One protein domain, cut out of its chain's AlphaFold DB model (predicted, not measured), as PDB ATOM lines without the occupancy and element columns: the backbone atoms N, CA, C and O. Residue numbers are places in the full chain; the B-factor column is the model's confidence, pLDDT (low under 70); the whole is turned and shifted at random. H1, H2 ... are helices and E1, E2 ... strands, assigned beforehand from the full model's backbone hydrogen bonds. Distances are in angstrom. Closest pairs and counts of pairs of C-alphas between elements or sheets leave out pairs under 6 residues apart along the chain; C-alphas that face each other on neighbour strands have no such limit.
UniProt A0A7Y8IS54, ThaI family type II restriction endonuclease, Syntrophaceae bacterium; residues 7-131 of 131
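What this domain is: This is residues 7 to 131 of the 131 residues of the protein "ThaI family type II restriction endonuclease" of Syntrophaceae bacterium (UniProt A0A7Y8IS54). A four-stranded sheet makes a wall, with the helix H4 over one face; H2 and H3 pack on H4, and H1 lies at the far end of the body from the sheet. From this body a long arm, residues 114 to 131, sticks out and bears H5 near its tip. The printed part has 125 residues with five named helices and four named strands, in the order E1 H1 E2 E3 H2 H3 H4 E4 H5, and the mixed sheet runs E1 E2 E3 E4. The class is mixed, helices and strands, and the whole is loose, with a radius of gyration of the C-alphas of 18.6 A and spans of 60 by 37 by 25 A.

Where its parts are: Find C-alpha 7 at (36.627, -9.094, -36.840); there E1 begins, and it runs to residue 11 over 14.0 A. Pass residues 12 to 25, which hold no named element, and reach H1, residues 26 to 35, 14.1 A long. E2, residues 42 to 47, spans 15.7 A, and E3, residues 52 to 58, spans 18.6 A. Next comes H2, residues 60 to 70, from C-alpha 60 at (46.279, -8.308, -28.451) over 15.4 A. H3 is short, residues 72 to 75. After residues 76 to 91 you reach H4, residues 92 to 100, 11.9 A long, and then E4, residues 105 to 110, 16.7 A long. The last element is H5, residues 122 to 129, ending at C-alpha 129 at (8.760, -17.195, -63.317).

How they stand to each other: Begin with the edge strand E1. It is parallel to E2, at 19 degrees, and N 8 and O 43 are within hydrogen-bond range at 2.9 A. E1, H1 and E2 form a strand-helix-strand unit, two parallel neighbour strands with a helix between them along the chain, and its crossover is right-handed. E2 and E3 are a hairpin, antiparallel at 175 degrees; look at N 46 and O 54, 2.8 A apart. E3 and the other edge strand, E4, are antiparallel at 161 degrees, with N 55 and O 107 at 2.8 A. H4 is on the sheet at a height of 10.8 A, over E2 and E3. It runs across the strands, at 82 degrees to E2 on the local plane, and its line rises 39 degrees out of that plane, only just short of standing up from the sheet. The closest C-alphas of E3 and H4 are those of Tyr 56 and Ala 99, 6.6 A apart. Farther out, H2 touches H4 at a steep tilt of 43 degrees, opposite ways, closest at the C-alphas of Gln 63 and Leu 98, 6.6 A. H3 touches H4 too, closest at the C-alphas of Tyr 75 and Ala 94, 5.2 A. H1 is not on the sheet; it is close to H3 but not clearly touching, the closest C-alphas being those of Phe 33 and Arg 72, 7.8 A apart. In H1, H2, H4 and H5 every O i to N i+4 pair is within hydrogen-bond range; H3 is too short for such a pair.

The domain as a whole: The C-alphas of Asn 69 and Asp 131, the two farthest apart, stand 62.9 A from each other. Without residues 114 to 131, which stand free, the body spans 41 by 30 by 19 A. The links E1 to H1, H3 to H4 and E4 to H5 are long; in the second, residues 76 to 77 pair with residues 89 to 90, antiparallel. The printed part has no cut and ends at the chain's last residue. Its mean pLDDT is 92.5, and residue 131 alone is under 70.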
ATOM      1  N   TYR A   7      37.124 -10.138 -35.947       73.38
ATOM      2  CA  TYR A   7      36.627  -9.094 -36.840       73.38
ATOM      3  C   TYR A   7      35.327  -8.475 -36.314       73.38
ATOM      4  O   TYR A   7      34.350  -9.178 -36.018       73.38
ATOM      5  N   LYS A   8      35.284  -7.143 -36.227       82.81
ATOM      6  CA  LYS A   8      34.097  -6.382 -35.823       82.81
ATOM      7  C   LYS A   8      33.879  -5.194 -36.751       82.81
ATOM      8  O   LYS A   8      34.775  -4.396 -37.000       82.81
ATOM      9  N   LYS A   9      32.636  -5.035 -37.205       74.75
ATOM     10  CA  LYS A   9      32.168  -3.838 -37.911       74.75
ATOM     11  C   LYS A   9      31.047  -3.183 -37.123       74.75
ATOM     12  O   LYS A   9      30.198  -3.884 -36.570       74.75
ATOM     13  N   PHE A  10      31.024  -1.859 -37.102       82.44
ATOM     14  CA  PHE A  10      29.924  -1.096 -36.525       82.44
ATOM     15  C   PHE A  10      29.735   0.228 -37.266       82.44
ATOM     16  O   PHE A  10      30.665   0.767 -37.869       82.44
ATOM     17  N   THR A  11      28.506   0.737 -37.227       78.25
ATOM     18  CA  THR A  11      28.118   1.983 -37.889       78.25
ATOM     19  C   THR A  11      27.651   2.963 -36.830       78.25
ATOM     20  O   THR A  11      26.559   2.801 -36.287       78.25
ATOM     21  N   SER A  12      28.457   3.975 -36.522       73.25
ATOM     22  CA  SER A  12      28.066   5.038 -35.593       73.25
ATOM     23  C   SER A  12      29.005   6.240 -35.652       73.25
ATOM     24  O   SER A  12      30.189   6.146 -35.991       73.25
ATOM     25  N   LYS A  13      28.467   7.395 -35.245       71.88
ATOM     26  CA  LYS A  13      29.243   8.629 -35.083       71.88
ATOM     27  C   LYS A  13      30.221   8.568 -33.903       71.88
ATOM     28  O   LYS A  13      31.233   9.250 -33.962       71.88
ATOM     29  N   SER A  14      29.980   7.747 -32.881       76.69
ATOM     30  CA  SER A  14      30.872   7.548 -31.722       76.69
ATOM     31  C   SER A  14      31.364   6.103 -31.627       76.69
ATOM     32  O   SER A  14      30.754   5.213 -32.209       76.69
ATOM     33  N   PHE A  15      32.443   5.842 -30.888       78.94
ATOM     34  CA  PHE A  15      32.923   4.488 -30.596       78.94
ATOM     35  C   PHE A  15      32.046   3.814 -29.528       78.94
ATOM     36  O   PHE A  15      32.387   3.829 -28.356       78.94
ATOM     37  N   ALA A  16      30.887   3.265 -29.891       84.19
ATOM     38  CA  ALA A  16      29.981   2.636 -28.926       84.19
ATOM     39  C   ALA A  16      29.194   1.472 -29.544       84.19
ATOM     40  O   ALA A  16      29.057   1.374 -30.763       84.19
ATOM     41  N   GLY A  17      28.651   0.595 -28.694       85.06
ATOM     42  CA  GLY A  17      27.736  -0.472 -29.115       85.06
ATOM     43  C   GLY A  17      28.405  -1.695 -29.749       85.06
ATOM     44  O   GLY A  17      27.712  -2.596 -30.223       85.06
ATOM     45  N   VAL A  18      29.741  -1.762 -29.762       91.81
ATOM     46  CA  VAL A  18      30.476  -2.906 -30.314       91.81
ATOM     47  C   VAL A  18      30.380  -4.080 -29.346       91.81
ATOM     48  O   VAL A  18      30.909  -4.036 -28.237       91.81
ATOM     49  N   LYS A  19      29.707  -5.149 -29.776       92.56
ATOM     50  CA  LYS A  19      29.536  -6.365 -28.975       92.56
ATOM     51  C   LYS A  19      30.836  -7.138 -28.856       92.56
ATOM     52  O   LYS A  19      31.480  -7.414 -29.870       92.56
ATOM     53  N   ILE A  20      31.152  -7.597 -27.651       93.19
ATOM     54  CA  ILE A  20      32.244  -8.550 -27.435       93.19
ATOM     55  C   ILE A  20      31.712  -9.969 -27.676       93.19
ATOM     56  O   ILE A  20      32.246 -10.706 -28.504       93.19
ATOM     57  N   LYS A  21      30.569 -10.301 -27.067       91.25
ATOM     58  CA  LYS A  21      29.888 -11.596 -27.198       91.25
ATOM     59  C   LYS A  21      28.385 -11.405 -27.404       91.25
ATOM     60  O   LYS A  21      27.786 -10.497 -26.836       91.25
ATOM     61  N   TRP A  22      27.765 -12.293 -28.176       91.31
ATOM     62  CA  TRP A  22      26.315 -12.317 -28.399       91.31
ATOM     63  C   TRP A  22      25.624 -13.237 -27.384       91.31
ATOM     64  O   TRP A  22      25.090 -14.279 -27.745       91.31
ATOM     65  N   THR A  23      25.676 -12.883 -26.098       88.38
ATOM     66  CA  THR A  23      24.977 -13.623 -25.032       88.38
ATOM     67  C   THR A  23      24.060 -12.694 -24.259       88.38
ATOM     68  O   THR A  23      24.500 -11.650 -23.788       88.38
ATOM     69  N   VAL A  24      22.786 -13.055 -24.146       86.75
ATOM     70  CA  VAL A  24      21.763 -12.243 -23.461       86.75
ATOM     71  C   VAL A  24      21.256 -12.897 -22.182       86.75
ATOM     72  O   VAL A  24      20.638 -12.223 -21.366       86.75
ATOM     73  N   ASP A  25      21.556 -14.185 -21.997       90.12
ATOM     74  CA  ASP A  25      21.287 -14.895 -20.756       90.12
ATOM     75  C   ASP A  25      22.077 -14.252 -19.595       90.12
ATOM     76  O   ASP A  25      23.301 -14.104 -19.719       90.12
ATOM     77  N   PRO A  26      21.422 -13.849 -18.488       88.25
ATOM     78  CA  PRO A  26      22.082 -13.140 -17.394       88.25
ATOM     79  C   PRO A  26      23.220 -13.928 -16.743       88.25
ATOM     80  O   PRO A  26      24.254 -13.343 -16.416       88.25
ATOM     81  N   GLN A  27      23.060 -15.244 -16.580       91.62
ATOM     82  CA  GLN A  27      24.067 -16.092 -15.944       91.62
ATOM     83  C   GLN A  27      25.298 -16.224 -16.840       91.62
ATOM     84  O   GLN A  27      26.413 -15.949 -16.404       91.62
ATOM     85  N   LYS A  28      25.107 -16.536 -18.125       92.31
ATOM     86  CA  LYS A  28      26.192 -16.631 -19.112       92.31
ATOM     87  C   LYS A  28      26.856 -15.286 -19.385       92.31
ATOM     88  O   LYS A  28      28.052 -15.246 -19.668       92.31
ATOM     89  N   ALA A  29      26.107 -14.187 -19.320       89.75
ATOM     90  CA  ALA A  29      26.664 -12.842 -19.425       89.75
ATOM     91  C   ALA A  29      27.544 -12.502 -18.217       89.75
ATOM     92  O   ALA A  29      28.611 -11.923 -18.409       89.75
ATOM     93  N   LYS A  30      27.133 -12.900 -17.007       91.50
ATOM     94  CA  LYS A  30      27.933 -12.747 -15.789       91.50
ATOM     95  C   LYS A  30      29.188 -13.619 -15.819       91.50
ATOM     96  O   LYS A  30      30.277 -13.094 -15.640       91.50
ATOM     97  N   GLU A  31      29.058 -14.904 -16.149       94.44
ATOM     98  CA  GLU A  31      30.201 -15.818 -16.318       94.44
ATOM     99  C   GLU A  31      31.206 -15.278 -17.345       94.44
ATOM    100  O   GLU A  31      32.413 -15.291 -17.117       94.44
ATOM    101  N   PHE A  32      30.704 -14.765 -18.473       93.69
ATOM    102  CA  PHE A  32      31.546 -14.119 -19.472       93.69
ATOM    103  C   PHE A  32      32.236 -12.882 -18.909       93.69
ATOM    104  O   PHE A  32      33.429 -12.719 -19.121       93.69
ATOM    105  N   PHE A  33      31.496 -12.010 -18.227       93.06
ATOM    106  CA  PHE A  33      32.052 -10.803 -17.642       93.06
ATOM    107  C   PHE A  33      33.195 -11.162 -16.683       93.06
ATOM    108  O   PHE A  33      34.322 -10.730 -16.904       93.06
ATOM    109  N   ASP A  34      32.935 -12.028 -15.704       94.25
ATOM    110  CA  ASP A  34      33.889 -12.409 -14.658       94.25
ATOM    111  C   ASP A  34      35.141 -13.109 -15.221       94.25
ATOM    112  O   ASP A  34      36.248 -12.868 -14.737       94.25
ATOM    113  N   GLY A  35      34.983 -13.932 -16.265       95.25
ATOM    114  CA  GLY A  35      36.068 -14.723 -16.855       95.25
ATOM    115  C   GLY A  35      36.756 -14.115 -18.080       95.25
ATOM    116  O   GLY A  35      37.726 -14.692 -18.567       95.25
ATOM    117  N   TYR A  36      36.272 -12.996 -18.625       95.25
ATOM    118  CA  TYR A  36      36.849 -12.438 -19.848       95.25
ATOM    119  C   TYR A  36      38.232 -11.829 -19.604       95.25
ATOM    120  O   TYR A  36      38.430 -11.035 -18.680       95.25
ATOM    121  N   TYR A  37      39.137 -12.155 -20.524       96.69
ATOM    122  CA  TYR A  37      40.406 -11.487 -20.768       96.69
ATOM    123  C   TYR A  37      40.648 -11.459 -22.289       96.69
ATOM    124  O   TYR A  37      40.234 -12.408 -22.969       96.69
ATOM    125  N   PRO A  38      41.263 -10.407 -22.859       96.12
ATOM    126  CA  PRO A  38      41.585 -10.369 -24.285       96.12
ATOM    127  C   PRO A  38      42.439 -11.572 -24.711       96.12
ATOM    128  O   PRO A  38      43.368 -11.960 -24.005       96.12
ATOM    129  N   PHE A  39      42.134 -12.169 -25.867       94.75
ATOM    130  CA  PHE A  39      42.775 -13.423 -26.301       94.75
ATOM    131  C   PHE A  39      43.148 -13.483 -27.790       94.75
ATOM    132  O   PHE A  39      43.733 -14.467 -28.231       94.75
ATOM    133  N   CYS A  40      42.801 -12.469 -28.578       94.38
ATOM    134  CA  CYS A  40      43.132 -12.381 -29.998       94.38
ATOM    135  C   CYS A  40      43.195 -10.918 -30.441       94.38
ATOM    136  O   CYS A  40      42.621 -10.044 -29.790       94.38
ATOM    137  N   ASP A  41      43.872 -10.657 -31.555       96.00
ATOM    138  CA  ASP A  41      43.887  -9.343 -32.196       96.00
ATOM    139  C   ASP A  41      42.490  -8.931 -32.685       96.00
ATOM    140  O   ASP A  41      41.663  -9.776 -33.055       96.00
ATOM    141  N   ILE A  42      42.241  -7.619 -32.739       95.31
ATOM    142  CA  ILE A  42      40.991  -7.051 -33.249       95.31
ATOM    143  C   ILE A  42      41.236  -6.323 -34.570       95.31
ATOM    144  O   ILE A  42      42.064  -5.418 -34.671       95.31
ATOM    145  N   LEU A  43      40.412  -6.655 -35.560       96.19
ATOM    146  CA  LEU A  43      40.177  -5.822 -36.733       96.19
ATOM    147  C   LEU A  43      38.835  -5.110 -36.566       96.19
ATOM    148  O   LEU A  43      37.781  -5.753 -36.537       96.19
ATOM    149  N   LEU A  44      38.870  -3.784 -36.453       94.75
ATOM    150  CA  LEU A  44      37.703  -2.949 -36.187       94.75
ATOM    151  C   LEU A  44      37.428  -2.013 -37.365       94.75
ATOM    152  O   LEU A  44      38.270  -1.201 -37.730       94.75
ATOM    153  N   VAL A  45      36.221  -2.066 -37.924       95.31
ATOM    154  CA  VAL A  45      35.767  -1.121 -38.956       95.31
ATOM    155  C   VAL A  45      34.692  -0.211 -38.376       95.31
ATOM    156  O   VAL A  45      33.611  -0.678 -38.005       95.31
ATOM    157  N   ARG A  46      34.974   1.094 -38.337       93.50
ATOM    158  CA  ARG A  46      34.007   2.144 -38.006       93.50
ATOM    159  C   ARG A  46      33.497   2.782 -39.291       93.50
ATOM    160  O   ARG A  46      34.212   3.555 -39.932       93.50
ATOM    161  N   ILE A  47      32.249   2.486 -39.629       93.31
ATOM    162  CA  ILE A  47      31.554   3.057 -40.784       93.31
ATOM    163  C   ILE A  47      30.832   4.333 -40.346       93.31
ATOM    164  O   ILE A  47      30.035   4.309 -39.406       93.31
ATOM    165  N   ASN A  48      31.082   5.447 -41.035       93.31
ATOM    166  CA  ASN A  48      30.444   6.733 -40.748       93.31
ATOM    167  C   ASN A  48      30.033   7.447 -42.042       93.31
ATOM    168  O   ASN A  48      30.724   8.350 -42.495       93.31
ATOM    169  N   TRP A  49      28.920   7.021 -42.647       92.00
ATOM    170  CA  TRP A  49      28.426   7.582 -43.911       92.00
ATOM    171  C   TRP A  49      28.329   9.113 -43.894       92.00
ATOM    172  O   TRP A  49      27.712   9.683 -42.995       92.00
ATOM    173  N   GLY A  50      28.874   9.753 -44.928       91.50
ATOM    174  CA  GLY A  50      28.938  11.208 -45.050       91.50
ATOM    175  C   GLY A  50      30.006  11.856 -44.164       91.50
ATOM    176  O   GLY A  50      29.929  13.055 -43.913       91.50
ATOM    177  N   GLY A  51      30.971  11.088 -43.653       92.12
ATOM    178  CA  GLY A  51      32.061  11.623 -42.847       92.12
ATOM    179  C   GLY A  51      33.204  10.641 -42.605       92.12
ATOM    180  O   GLY A  51      33.307   9.576 -43.217       92.12
ATOM    181  N   LEU A  52      34.075  11.013 -41.664       94.12
ATOM    182  CA  LEU A  52      35.268  10.240 -41.329       94.12
ATOM    183  C   LEU A  52      34.934   9.052 -40.421       94.12
ATOM    184  O   LEU A  52      34.356   9.204 -39.338       94.12
ATOM    185  N   GLY A  53      35.335   7.870 -40.865       94.12
ATOM    186  CA  GLY A  53      35.443   6.652 -40.076       94.12
ATOM    187  C   GLY A  53      36.851   6.078 -40.208       94.12
ATOM    188  O   GLY A  53      37.807   6.807 -40.467       94.12
ATOM    189  N   GLY A  54      36.992   4.766 -40.050       94.62
ATOM    190  CA  GLY A  54      38.302   4.146 -40.212       94.62
ATOM    191  C   GLY A  54      38.302   2.636 -40.075       94.62
ATOM    192  O   GLY A  54      37.342   2.031 -39.589       94.62
ATOM    193  N   PHE A  55      39.405   2.051 -40.513       96.06
ATOM    194  CA  PHE A  55      39.742   0.653 -40.333       96.06
ATOM    195  C   PHE A  55      40.950   0.557 -39.404       96.06
ATOM    196  O   PHE A  55      41.985   1.156 -39.678       96.06
ATOM    197  N   TYR A  56      40.798  -0.161 -38.298       96.38
ATOM    198  CA  TYR A  56      41.761  -0.216 -37.209       96.38
ATOM    199  C   TYR A  56      42.229  -1.656 -37.002       96.38
ATOM    200  O   TYR A  56      41.410  -2.576 -36.933       96.38
ATOM    201  N   TYR A  57      43.537  -1.831 -36.866       97.31
ATOM    202  CA  TYR A  57      44.164  -3.036 -36.344       97.31
ATOM    203  C   TYR A  57      44.631  -2.755 -34.920       97.31
ATOM    204  O   TYR A  57      45.418  -1.834 -34.695       97.31
ATOM    205  N   ILE A  58      44.118  -3.540 -33.978       97.56
ATOM    206  CA  ILE A  58      44.381  -3.401 -32.549       97.56
ATOM    207  C   ILE A  58      45.036  -4.708 -32.078       97.56
ATOM    208  O   ILE A  58      44.343  -5.731 -31.966       97.56
ATOM    209  N   PRO A  59      46.352  -4.696 -31.800       97.69
ATOM    210  CA  PRO A  59      47.066  -5.864 -31.297       97.69
ATOM    211  C   PRO A  59      46.491  -6.379 -29.972       97.69
ATOM    212  O   PRO A  59      45.958  -5.617 -29.159       97.69
ATOM    213  N   LEU A  60      46.635  -7.675 -29.716       97.62
ATOM    214  CA  LEU A  60      46.279  -8.308 -28.451       97.62
ATOM    215  C   LEU A  60      46.995  -7.651 -27.265       97.62
ATOM    216  O   LEU A  60      46.372  -7.400 -26.238       97.62
ATOM    217  N   GLU A  61      48.276  -7.322 -27.409       98.19
ATOM    218  CA  GLU A  61      49.053  -6.707 -26.327       98.19
ATOM    219  C   GLU A  61      48.526  -5.316 -25.948       98.19
ATOM    220  O   GLU A  61      48.432  -4.993 -24.766       98.19
ATOM    221  N   VAL A  62      48.043  -4.541 -26.926       98.25
ATOM    222  CA  VAL A  62      47.354  -3.265 -26.674       98.25
ATOM    223  C   VAL A  62      46.055  -3.488 -25.901       98.25
ATOM    224  O   VAL A  62      45.766  -2.759 -24.949       98.25
ATOM    225  N   GLN A  63      45.283  -4.517 -26.262       97.94
ATOM    226  CA  GLN A  63      44.054  -4.858 -25.546       97.94
ATOM    227  C   GLN A  63      44.323  -5.249 -24.099       97.94
ATOM    228  O   GLN A  63      43.632  -4.754 -23.214       97.94
ATOM    229  N   LYS A  64      45.318  -6.108 -23.857       98.38
ATOM    230  CA  LYS A  64      45.728  -6.528 -22.511       98.38
ATOM    231  C   LYS A  64      46.195  -5.335 -21.686       98.38
ATOM    232  O   LYS A  64      45.627  -5.084 -20.631       98.38
ATOM    233  N   LYS A  65      47.117  -4.529 -22.229       98.38
ATOM    234  CA  LYS A  65      47.610  -3.286 -21.613       98.38
ATOM    235  C   LYS A  65      46.456  -2.387 -21.169       98.38
ATOM    236  O   LYS A  65      46.413  -1.948 -20.026       98.38
ATOM    237  N   ILE A  66      45.499  -2.120 -22.059       98.19
ATOM    238  CA  ILE A  66      44.356  -1.255 -21.741       98.19
ATOM    239  C   ILE A  66      43.411  -1.927 -20.743       98.19
ATOM    240  O   ILE A  66      42.963  -1.263 -19.812       98.19
ATOM    241  N   PHE A  67      43.122  -3.220 -20.906       98.19
ATOM    242  CA  PHE A  67      42.276  -3.988 -19.990       98.19
ATOM    243  C   PHE A  67      42.823  -3.966 -18.559       98.19
ATOM    244  O   PHE A  67      42.062  -3.702 -17.626       98.19
ATOM    245  N   ASP A  68      44.125  -4.187 -18.403       98.19
ATOM    246  CA  ASP A  68      44.817  -4.198 -17.114       98.19
ATOM    247  C   ASP A  68      44.862  -2.795 -16.487       98.19
ATOM    248  O   ASP A  68      44.702  -2.658 -15.275       98.19
ATOM    249  N   ASN A  69      44.976  -1.741 -17.305       97.81
ATOM    250  CA  ASN A  69      45.011  -0.353 -16.836       97.81
ATOM    251  C   ASN A  69      43.645   0.186 -16.376       97.81
ATOM    252  O   ASN A  69      43.564   0.822 -15.327       97.81
ATOM    253  N   ILE A  70      42.576  -0.011 -17.161       97.12
ATOM    254  CA  ILE A  70      41.250   0.580 -16.861       97.12
ATOM    255  C   ILE A  70      40.342  -0.366 -16.068       97.12
ATOM    256  O   ILE A  70      39.333   0.055 -15.497       97.12
ATOM    257  N   GLY A  71      40.687  -1.653 -16.042       96.94
ATOM    258  CA  GLY A  71      39.932  -2.699 -15.376       96.94
ATOM    259  C   GLY A  71      38.675  -3.135 -16.133       96.94
ATOM    260  O   GLY A  71      38.066  -2.417 -16.925       96.94
ATOM    261  N   ARG A  72      38.228  -4.355 -15.831       95.69
ATOM    262  CA  ARG A  72      37.098  -5.026 -16.491       95.69
ATOM    263  C   ARG A  72      35.793  -4.225 -16.504       95.69
ATOM    264  O   ARG A  72      35.105  -4.232 -17.518       95.69
ATOM    265  N   GLN A  73      35.440  -3.574 -15.392       95.31
ATOM    266  CA  GLN A  73      34.186  -2.810 -15.257       95.31
ATOM    267  C   GLN A  73      34.133  -1.627 -16.230       95.31
ATOM    268  O   GLN A  73      33.077  -1.311 -16.775       95.31
ATOM    269  N   THR A  74      35.288  -1.012 -16.477       96.94
ATOM    270  CA  THR A  74      35.443   0.098 -17.417       96.94
ATOM    271  C   THR A  74      35.729  -0.408 -18.825       96.94
ATOM    272  O   THR A  74      35.458   0.293 -19.788       96.94
ATOM    273  N   TYR A  75      36.228  -1.633 -18.987       97.19
ATOM    274  CA  TYR A  75      36.468  -2.229 -20.300       97.19
ATOM    275  C   TYR A  75      35.193  -2.806 -20.933       97.19
ATOM    276  O   TYR A  75      34.934  -2.621 -22.126       97.19
ATOM    277  N   ILE A  76      34.367  -3.484 -20.130       95.62
ATOM    278  CA  ILE A  76      33.176  -4.219 -20.561       95.62
ATOM    279  C   ILE A  76      31.926  -3.583 -19.964       95.62
ATOM    280  O   ILE A  76      31.755  -3.509 -18.752       95.62
ATOM    281  N   LYS A  77      30.976  -3.234 -20.826       94.12
ATOM    282  CA  LYS A  77      29.624  -2.851 -20.434       94.12
ATOM    283  C   LYS A  77      28.721  -4.092 -20.382       94.12
ATOM    284  O   LYS A  77      28.462  -4.693 -21.434       94.12
ATOM    285  N   PRO A  78      28.201  -4.484 -19.204       90.56
ATOM    286  CA  PRO A  78      27.262  -5.593 -19.102       90.56
ATOM    287  C   PRO A  78      25.908  -5.257 -19.761       90.56
ATOM    288  O   PRO A  78      25.538  -4.083 -19.883       90.56
ATOM    289  N   PRO A  79      25.138  -6.271 -20.202       88.94
ATOM    290  CA  PRO A  79      23.795  -6.065 -20.735       88.94
ATOM    291  C   PRO A  79      22.868  -5.441 -19.678       88.94
ATOM    292  O   PRO A  79      22.807  -5.899 -18.540       88.94
ATOM    293  N   LYS A  80      22.116  -4.400 -20.059       87.31
ATOM    294  CA  LYS A  80      21.187  -3.712 -19.152       87.31
ATOM    295  C   LYS A  80      19.962  -4.589 -18.866       87.31
ATOM    296  O   LYS A  80      19.206  -4.913 -19.783       87.31
ATOM    297  N   LEU A  81      19.751  -4.924 -17.593       84.75
ATOM    298  CA  LEU A  81      18.569  -5.657 -17.130       84.75
ATOM    299  C   LEU A  81      17.281  -4.871 -17.422       84.75
ATOM    300  O   LEU A  81      17.276  -3.639 -17.407       84.75
ATOM    301  N   GLY A  82      16.195  -5.586 -17.719       85.75
ATOM    302  CA  GLY A  82      14.908  -4.976 -18.075       85.75
ATOM    303  C   GLY A  82      14.870  -4.324 -19.463       85.75
ATOM    304  O   GLY A  82      13.934  -3.597 -19.774       85.75
ATOM    305  N   THR A  83      15.877  -4.568 -20.307       88.00
ATOM    306  CA  THR A  83      15.869  -4.183 -21.729       88.00
ATOM    307  C   THR A  83      16.055  -5.418 -22.615       88.00
ATOM    308  O   THR A  83      16.220  -6.522 -22.100       88.00
ATOM    309  N   ASN A  84      16.054  -5.253 -23.943       87.81
ATOM    310  CA  ASN A  84      16.369  -6.322 -24.902       87.81
ATOM    311  C   ASN A  84      17.781  -6.131 -25.504       87.81
ATOM    312  O   ASN A  84      17.910  -5.791 -26.687       87.81
ATOM    313  N   PRO A  85      18.862  -6.254 -24.703       89.50
ATOM    314  CA  PRO A  85      20.216  -6.092 -25.200       89.50
ATOM    315  C   PRO A  85      20.600  -7.296 -26.056       89.50
ATOM    316  O   PRO A  85      20.031  -8.373 -25.948       89.50
ATOM    317  N   ARG A  86      21.637  -7.134 -26.878       90.50
ATOM    318  CA  ARG A  86      22.218  -8.227 -27.676       90.50
ATOM    319  C   ARG A  86      23.592  -8.676 -27.162       90.50
ATOM    320  O   ARG A  86      24.434  -9.120 -27.926       90.50
ATOM    321  N   GLY A  87      23.803  -8.521 -25.856       91.69
ATOM    322  CA  GLY A  87      24.975  -8.989 -25.116       91.69
ATOM    323  C   GLY A  87      25.978  -7.912 -24.699       91.69
ATOM    324  O   GLY A  87      25.713  -6.730 -24.944       91.69
ATOM    325  N   PRO A  88      27.081  -8.311 -24.033       92.94
ATOM    326  CA  PRO A  88      28.103  -7.404 -23.517       92.94
ATOM    327  C   PRO A  88      28.792  -6.596 -24.618       92.94
ATOM    328  O   PRO A  88      29.064  -7.107 -25.710       92.94
ATOM    329  N   GLU A  89      29.098  -5.339 -24.320       94.88
ATOM    330  CA  GLU A  89      29.754  -4.391 -25.227       94.88
ATOM    331  C   GLU A  89      31.108  -3.961 -24.671       94.88
ATOM    332  O   GLU A  89      31.318  -3.996 -23.462       94.88
ATOM    333  N   PHE A  90      32.001  -3.490 -25.536       95.38
ATOM    334  CA  PHE A  90      33.062  -2.598 -25.073       95.38
ATOM    335  C   PHE A  90      32.442  -1.273 -24.618       95.38
ATOM    336  O   PHE A  90      31.458  -0.801 -25.206       95.38
ATOM    337  N   THR A  91      33.014  -0.645 -23.596       95.75
ATOM    338  CA  THR A  91      32.656   0.741 -23.280       95.75
ATOM    339  C   THR A  91      33.202   1.696 -24.346       95.75
ATOM    340  O   THR A  91      34.081   1.355 -25.141       95.75
ATOM    341  N   GLN A  92      32.676   2.922 -24.363       94.69
ATOM    342  CA  GLN A  92      33.178   3.961 -25.258       94.69
ATOM    343  C   GLN A  92      34.617   4.364 -24.930       94.69
ATOM    344  O   GLN A  92      35.405   4.623 -25.839       94.69
ATOM    345  N   GLU A  93      34.949   4.397 -23.642       95.62
ATOM    346  CA  GLU A  93      36.295   4.686 -23.157       95.62
ATOM    347  C   GLU A  93      37.281   3.624 -23.643       95.62
ATOM    348  O   GLU A  93      38.265   3.966 -24.291       95.62
ATOM    349  N   ALA A  94      36.951   2.339 -23.468       96.44
ATOM    350  CA  ALA A  94      37.786   1.239 -23.935       96.44
ATOM    351  C   ALA A  94      38.044   1.317 -25.445       96.44
ATOM    352  O   ALA A  94      39.192   1.294 -25.872       96.44
ATOM    353  N   LEU A  95      36.999   1.467 -26.267       95.31
ATOM    354  CA  LEU A  95      37.170   1.545 -27.724       95.31
ATOM    355  C   LEU A  95      37.979   2.765 -28.169       95.31
ATOM    356  O   LEU A  95      38.750   2.656 -29.119       95.31
ATOM    357  N   SER A  96      37.799   3.911 -27.508       94.81
ATOM    358  CA  SER A  96      38.544   5.130 -27.839       94.81
ATOM    359  C   SER A  96      40.024   4.972 -27.493       94.81
ATOM    360  O   SER A  96      40.870   5.301 -28.322       94.81
ATOM    361  N   SER A  97      40.335   4.397 -26.328       96.31
ATOM    362  CA  SER A  97      41.709   4.084 -25.923       96.31
ATOM    363  C   SER A  97      42.352   3.052 -26.849       96.31
ATOM    364  O   SER A  97      43.474   3.249 -27.292       96.31
ATOM    365  N   LEU A  98      41.629   1.986 -27.212       96.69
ATOM    366  CA  LEU A  98      42.132   0.942 -28.113       96.69
ATOM    367  C   LEU A  98      42.441   1.493 -29.508       96.69
ATOM    368  O   LEU A  98      43.490   1.198 -30.071       96.69
ATOM    369  N   ALA A  99      41.531   2.287 -30.076       94.25
ATOM    370  CA  ALA A  99      41.698   2.854 -31.412       94.25
ATOM    371  C   ALA A  99      42.723   4.001 -31.462       94.25
ATOM    372  O   ALA A  99      43.251   4.280 -32.538       94.25
ATOM    373  N   GLY A 100      42.963   4.675 -30.332       95.31
ATOM    374  CA  GLY A 100      43.891   5.801 -30.202       95.31
ATOM    375  C   GLY A 100      45.286   5.438 -29.687       95.31
ATOM    376  O   GLY A 100      46.137   6.321 -29.620       95.31
ATOM    377  N   ASP A 101      45.524   4.180 -29.308       97.81
ATOM    378  CA  ASP A 101      46.837   3.725 -28.847       97.81
ATOM    379  C   ASP A 101      47.885   3.821 -29.964       97.81
ATOM    380  O   ASP A 101      47.596   3.571 -31.133       97.81
ATOM    381  N   THR A 102      49.121   4.161 -29.603       97.06
ATOM    382  CA  THR A 102      50.215   4.368 -30.560       97.06
ATOM    383  C   THR A 102      50.659   3.087 -31.262       97.06
ATOM    384  O   THR A 102      51.220   3.157 -32.355       97.06
ATOM    385  N   GLU A 103      50.415   1.922 -30.661       97.88
ATOM    386  CA  GLU A 103      50.715   0.615 -31.259       97.88
ATOM    387  C   GLU A 103      49.556   0.085 -32.119       97.88
ATOM    388  O   GLU A 103      49.744  -0.836 -32.923       97.88
ATOM    389  N   SER A 104      48.368   0.687 -32.006       97.56
ATOM    390  CA  SER A 104      47.255   0.424 -32.914       97.56
ATOM    391  C   SER A 104      47.496   1.101 -34.260       97.56
ATOM    392  O   SER A 104      47.911   2.255 -34.356       97.56
ATOM    393  N   LYS A 105      47.198   0.387 -35.347       97.88
ATOM    394  CA  LYS A 105      47.317   0.920 -36.712       97.88
ATOM    395  C   LYS A 105      45.945   1.297 -37.231       97.88
ATOM    396  O   LYS A 105      44.974   0.585 -36.984       97.88
ATOM    397  N   SER A 106      45.857   2.384 -37.992       96.56
ATOM    398  CA  SER A 106      44.593   2.785 -38.603       96.56
ATOM    399  C   SER A 106      44.749   3.299 -40.027       96.56
ATOM    400  O   SER A 106      45.758   3.898 -40.393       96.56
ATOM    401  N   ILE A 107      43.714   3.054 -40.823       97.69
ATOM    402  CA  ILE A 107      43.476   3.674 -42.120       97.69
ATOM    403  C   ILE A 107      42.204   4.500 -41.955       97.69
ATOM    404  O   ILE A 107      41.122   3.948 -41.735       97.69
ATOM    405  N   ILE A 108      42.329   5.823 -42.023       96.81
ATOM    406  CA  ILE A 108      41.180   6.730 -41.959       96.81
ATOM    407  C   ILE A 108      40.442   6.689 -43.294       96.81
ATOM    408  O   ILE A 108      41.059   6.719 -44.356       96.81
ATOM    409  N   ILE A 109      39.113   6.600 -43.238       96.06
ATOM    410  CA  ILE A 109      38.261   6.431 -44.419       96.06
ATOM    411  C   ILE A 109      37.195   7.522 -44.412       96.06
ATOM    412  O   ILE A 109      36.450   7.645 -43.438       96.06
ATOM    413  N   ASN A 110      37.089   8.279 -45.506       96.19
ATOM    414  CA  ASN A 110      35.915   9.107 -45.766       96.19
ATOM    415  C   ASN A 110      34.825   8.233 -46.395       96.19
ATOM    416  O   ASN A 110      34.988   7.739 -47.510       96.19
ATOM    417  N   TRP A 111      33.737   7.982 -45.672       94.44
ATOM    418  CA  TRP A 111      32.696   7.062 -46.133       94.44
ATOM    419  C   TRP A 111      31.674   7.782 -47.003       94.44
ATOM    420  O   TRP A 111      30.674   8.312 -46.512       94.44
ATOM    421  N   GLU A 112      31.887   7.748 -48.308       94.12
ATOM    422  CA  GLU A 112      30.985   8.337 -49.293       94.12
ATOM    423  C   GLU A 112      29.995   7.299 -49.825       94.12
ATOM    424  O   GLU A 112      30.349   6.151 -50.095       94.12
ATOM    425  N   ARG A 113      28.723   7.686 -49.955       90.94
ATOM    426  CA  ARG A 113      27.707   6.818 -50.556       90.94
ATOM    427  C   ARG A 113      27.730   6.990 -52.064       90.94
ATOM    428  O   ARG A 113      27.459   8.078 -52.560       90.94
ATOM    429  N   THR A 114      27.947   5.899 -52.780       92.25
ATOM    430  CA  THR A 114      27.702   5.836 -54.220       92.25
ATOM    431  C   THR A 114      26.252   5.412 -54.470       92.25
ATOM    432  O   THR A 114      25.806   4.438 -53.854       92.25
ATOM    433  N   PRO A 115      25.497   6.097 -55.347       89.94
ATOM    434  CA  PRO A 115      24.201   5.606 -55.800       89.94
ATOM    435  C   PRO A 115      24.371   4.230 -56.450       89.94
ATOM    436  O   PRO A 115      25.182   4.067 -57.358       89.94
ATOM    437  N   ILE A 116      23.633   3.236 -55.962       92.06
ATOM    438  CA  ILE A 116      23.600   1.886 -56.527       92.06
ATOM    439  C   ILE A 116      22.130   1.525 -56.691       92.06
ATOM    440  O   ILE A 116      21.381   1.548 -55.714       92.06
ATOM    441  N   ASP A 117      21.727   1.199 -57.916       92.00
ATOM    442  CA  ASP A 117      20.419   0.612 -58.175       92.00
ATOM    443  C   ASP A 117      20.504  -0.903 -57.962       92.00
ATOM    444  O   ASP A 117      21.225  -1.613 -58.665       92.00
ATOM    445  N   TYR A 118      19.826  -1.392 -56.926       93.94
ATOM    446  CA  TYR A 118      19.803  -2.806 -56.576       93.94
ATOM    447  C   TYR A 118      18.421  -3.204 -56.066       93.94
ATOM    448  O   TYR A 118      17.977  -2.754 -55.008       93.94
ATOM    449  N   ASN A 119      17.762  -4.105 -56.795       94.38
ATOM    450  CA  ASN A 119      16.514  -4.724 -56.369       94.38
ATOM    451  C   ASN A 119      16.796  -6.118 -55.770       94.38
ATOM    452  O   ASN A 119      17.107  -7.044 -56.526       94.38
ATOM    453  N   PRO A 120      16.631  -6.313 -54.446       95.25
ATOM    454  CA  PRO A 120      16.918  -7.591 -53.796       95.25
ATOM    455  C   PRO A 120      15.959  -8.722 -54.202       95.25
ATOM    456  O   PRO A 120      16.276  -9.889 -53.978       95.25
ATOM    457  N   TYR A 121      14.803  -8.403 -54.790       95.50
ATOM    458  CA  TYR A 121      13.774  -9.377 -55.164       95.50
ATOM    459  C   TYR A 121      13.889  -9.862 -56.601       95.50
ATOM    460  O   TYR A 121      13.393 -10.945 -56.895       95.50
ATOM    461  N   LYS A 122      14.538  -9.086 -57.481       95.12
ATOM    462  CA  LYS A 122      14.595  -9.356 -58.924       95.12
ATOM    463  C   LYS A 122      15.013 -10.799 -59.208       95.12
ATOM    464  O   LYS A 122      14.260 -11.533 -59.828       95.12
ATOM    465  N   ARG A 123      16.135 -11.231 -58.621       94.12
ATOM    466  CA  ARG A 123      16.644 -12.602 -58.759       94.12
ATOM    467  C   ARG A 123      15.606 -13.662 -58.392       94.12
ATOM    468  O   ARG A 123      15.497 -14.663 -59.081       94.12
ATOM    469  N   TRP A 124      14.899 -13.477 -57.281       95.50
ATOM    470  CA  TRP A 124      13.945 -14.473 -56.805       95.50
ATOM    471  C   TRP A 124      12.710 -14.503 -57.695       95.50
ATOM    472  O   TRP A 124      12.294 -15.574 -58.101       95.50
ATOM    473  N   VAL A 125      12.159 -13.339 -58.036       95.88
ATOM    474  CA  VAL A 125      10.993 -13.234 -58.921       95.88
ATOM    475  C   VAL A 125      11.285 -13.823 -60.297       95.88
ATOM    476  O   VAL A 125      10.421 -14.498 -60.841       95.88
ATOM    477  N   ASP A 126      12.479 -13.586 -60.840       96.00
ATOM    478  CA  ASP A 126      12.894 -14.154 -62.122       96.00
ATOM    479  C   ASP A 126      12.931 -15.694 -62.040       96.00
ATOM    480  O   ASP A 126      12.306 -16.345 -62.867       96.00
ATOM    481  N   LEU A 127      13.519 -16.270 -60.978       95.12
ATOM    482  CA  LEU A 127      13.519 -17.726 -60.746       95.12
ATOM    483  C   LEU A 127      12.105 -18.313 -60.605       95.12
ATOM    484  O   LEU A 127      11.811 -19.340 -61.195       95.12
ATOM    485  N   TRP A 128      11.214 -17.651 -59.862       94.75
ATOM    486  CA  TRP A 128       9.821 -18.095 -59.695       94.75
ATOM    487  C   TRP A 128       8.988 -18.028 -60.985       94.75
ATOM    488  O   TRP A 128       7.900 -18.588 -61.019       94.75
ATOM    489  N   ARG A 129       9.435 -17.291 -62.009       92.12
ATOM    490  CA  ARG A 129       8.760 -17.195 -63.317       92.12
ATOM    491  C   ARG A 129       9.269 -18.213 -64.334       92.12
ATOM    492  O   ARG A 129       8.672 -18.321 -65.402       92.12
ATOM    493  N   GLU A 130      10.397 -18.858 -64.049       87.62
ATOM    494  CA  GLU A 130      10.979 -19.906 -64.892       87.62
ATOM    495  C   GLU A 130      10.350 -21.291 -64.620       87.62
ATOM    496  O   GLU A 130      10.536 -22.191 -65.440       87.62
ATOM    497  N   ASP A 131       9.578 -21.428 -63.530       59.09
ATOM    498  CA  ASP A 131       8.705 -22.571 -63.194       59.09
ATOM    499  C   ASP A 131       7.281 -22.408 -63.769       59.09
ATOM    500  O   ASP A 131       6.681 -23.436 -64.169       59.09
TER     501      ASP A 131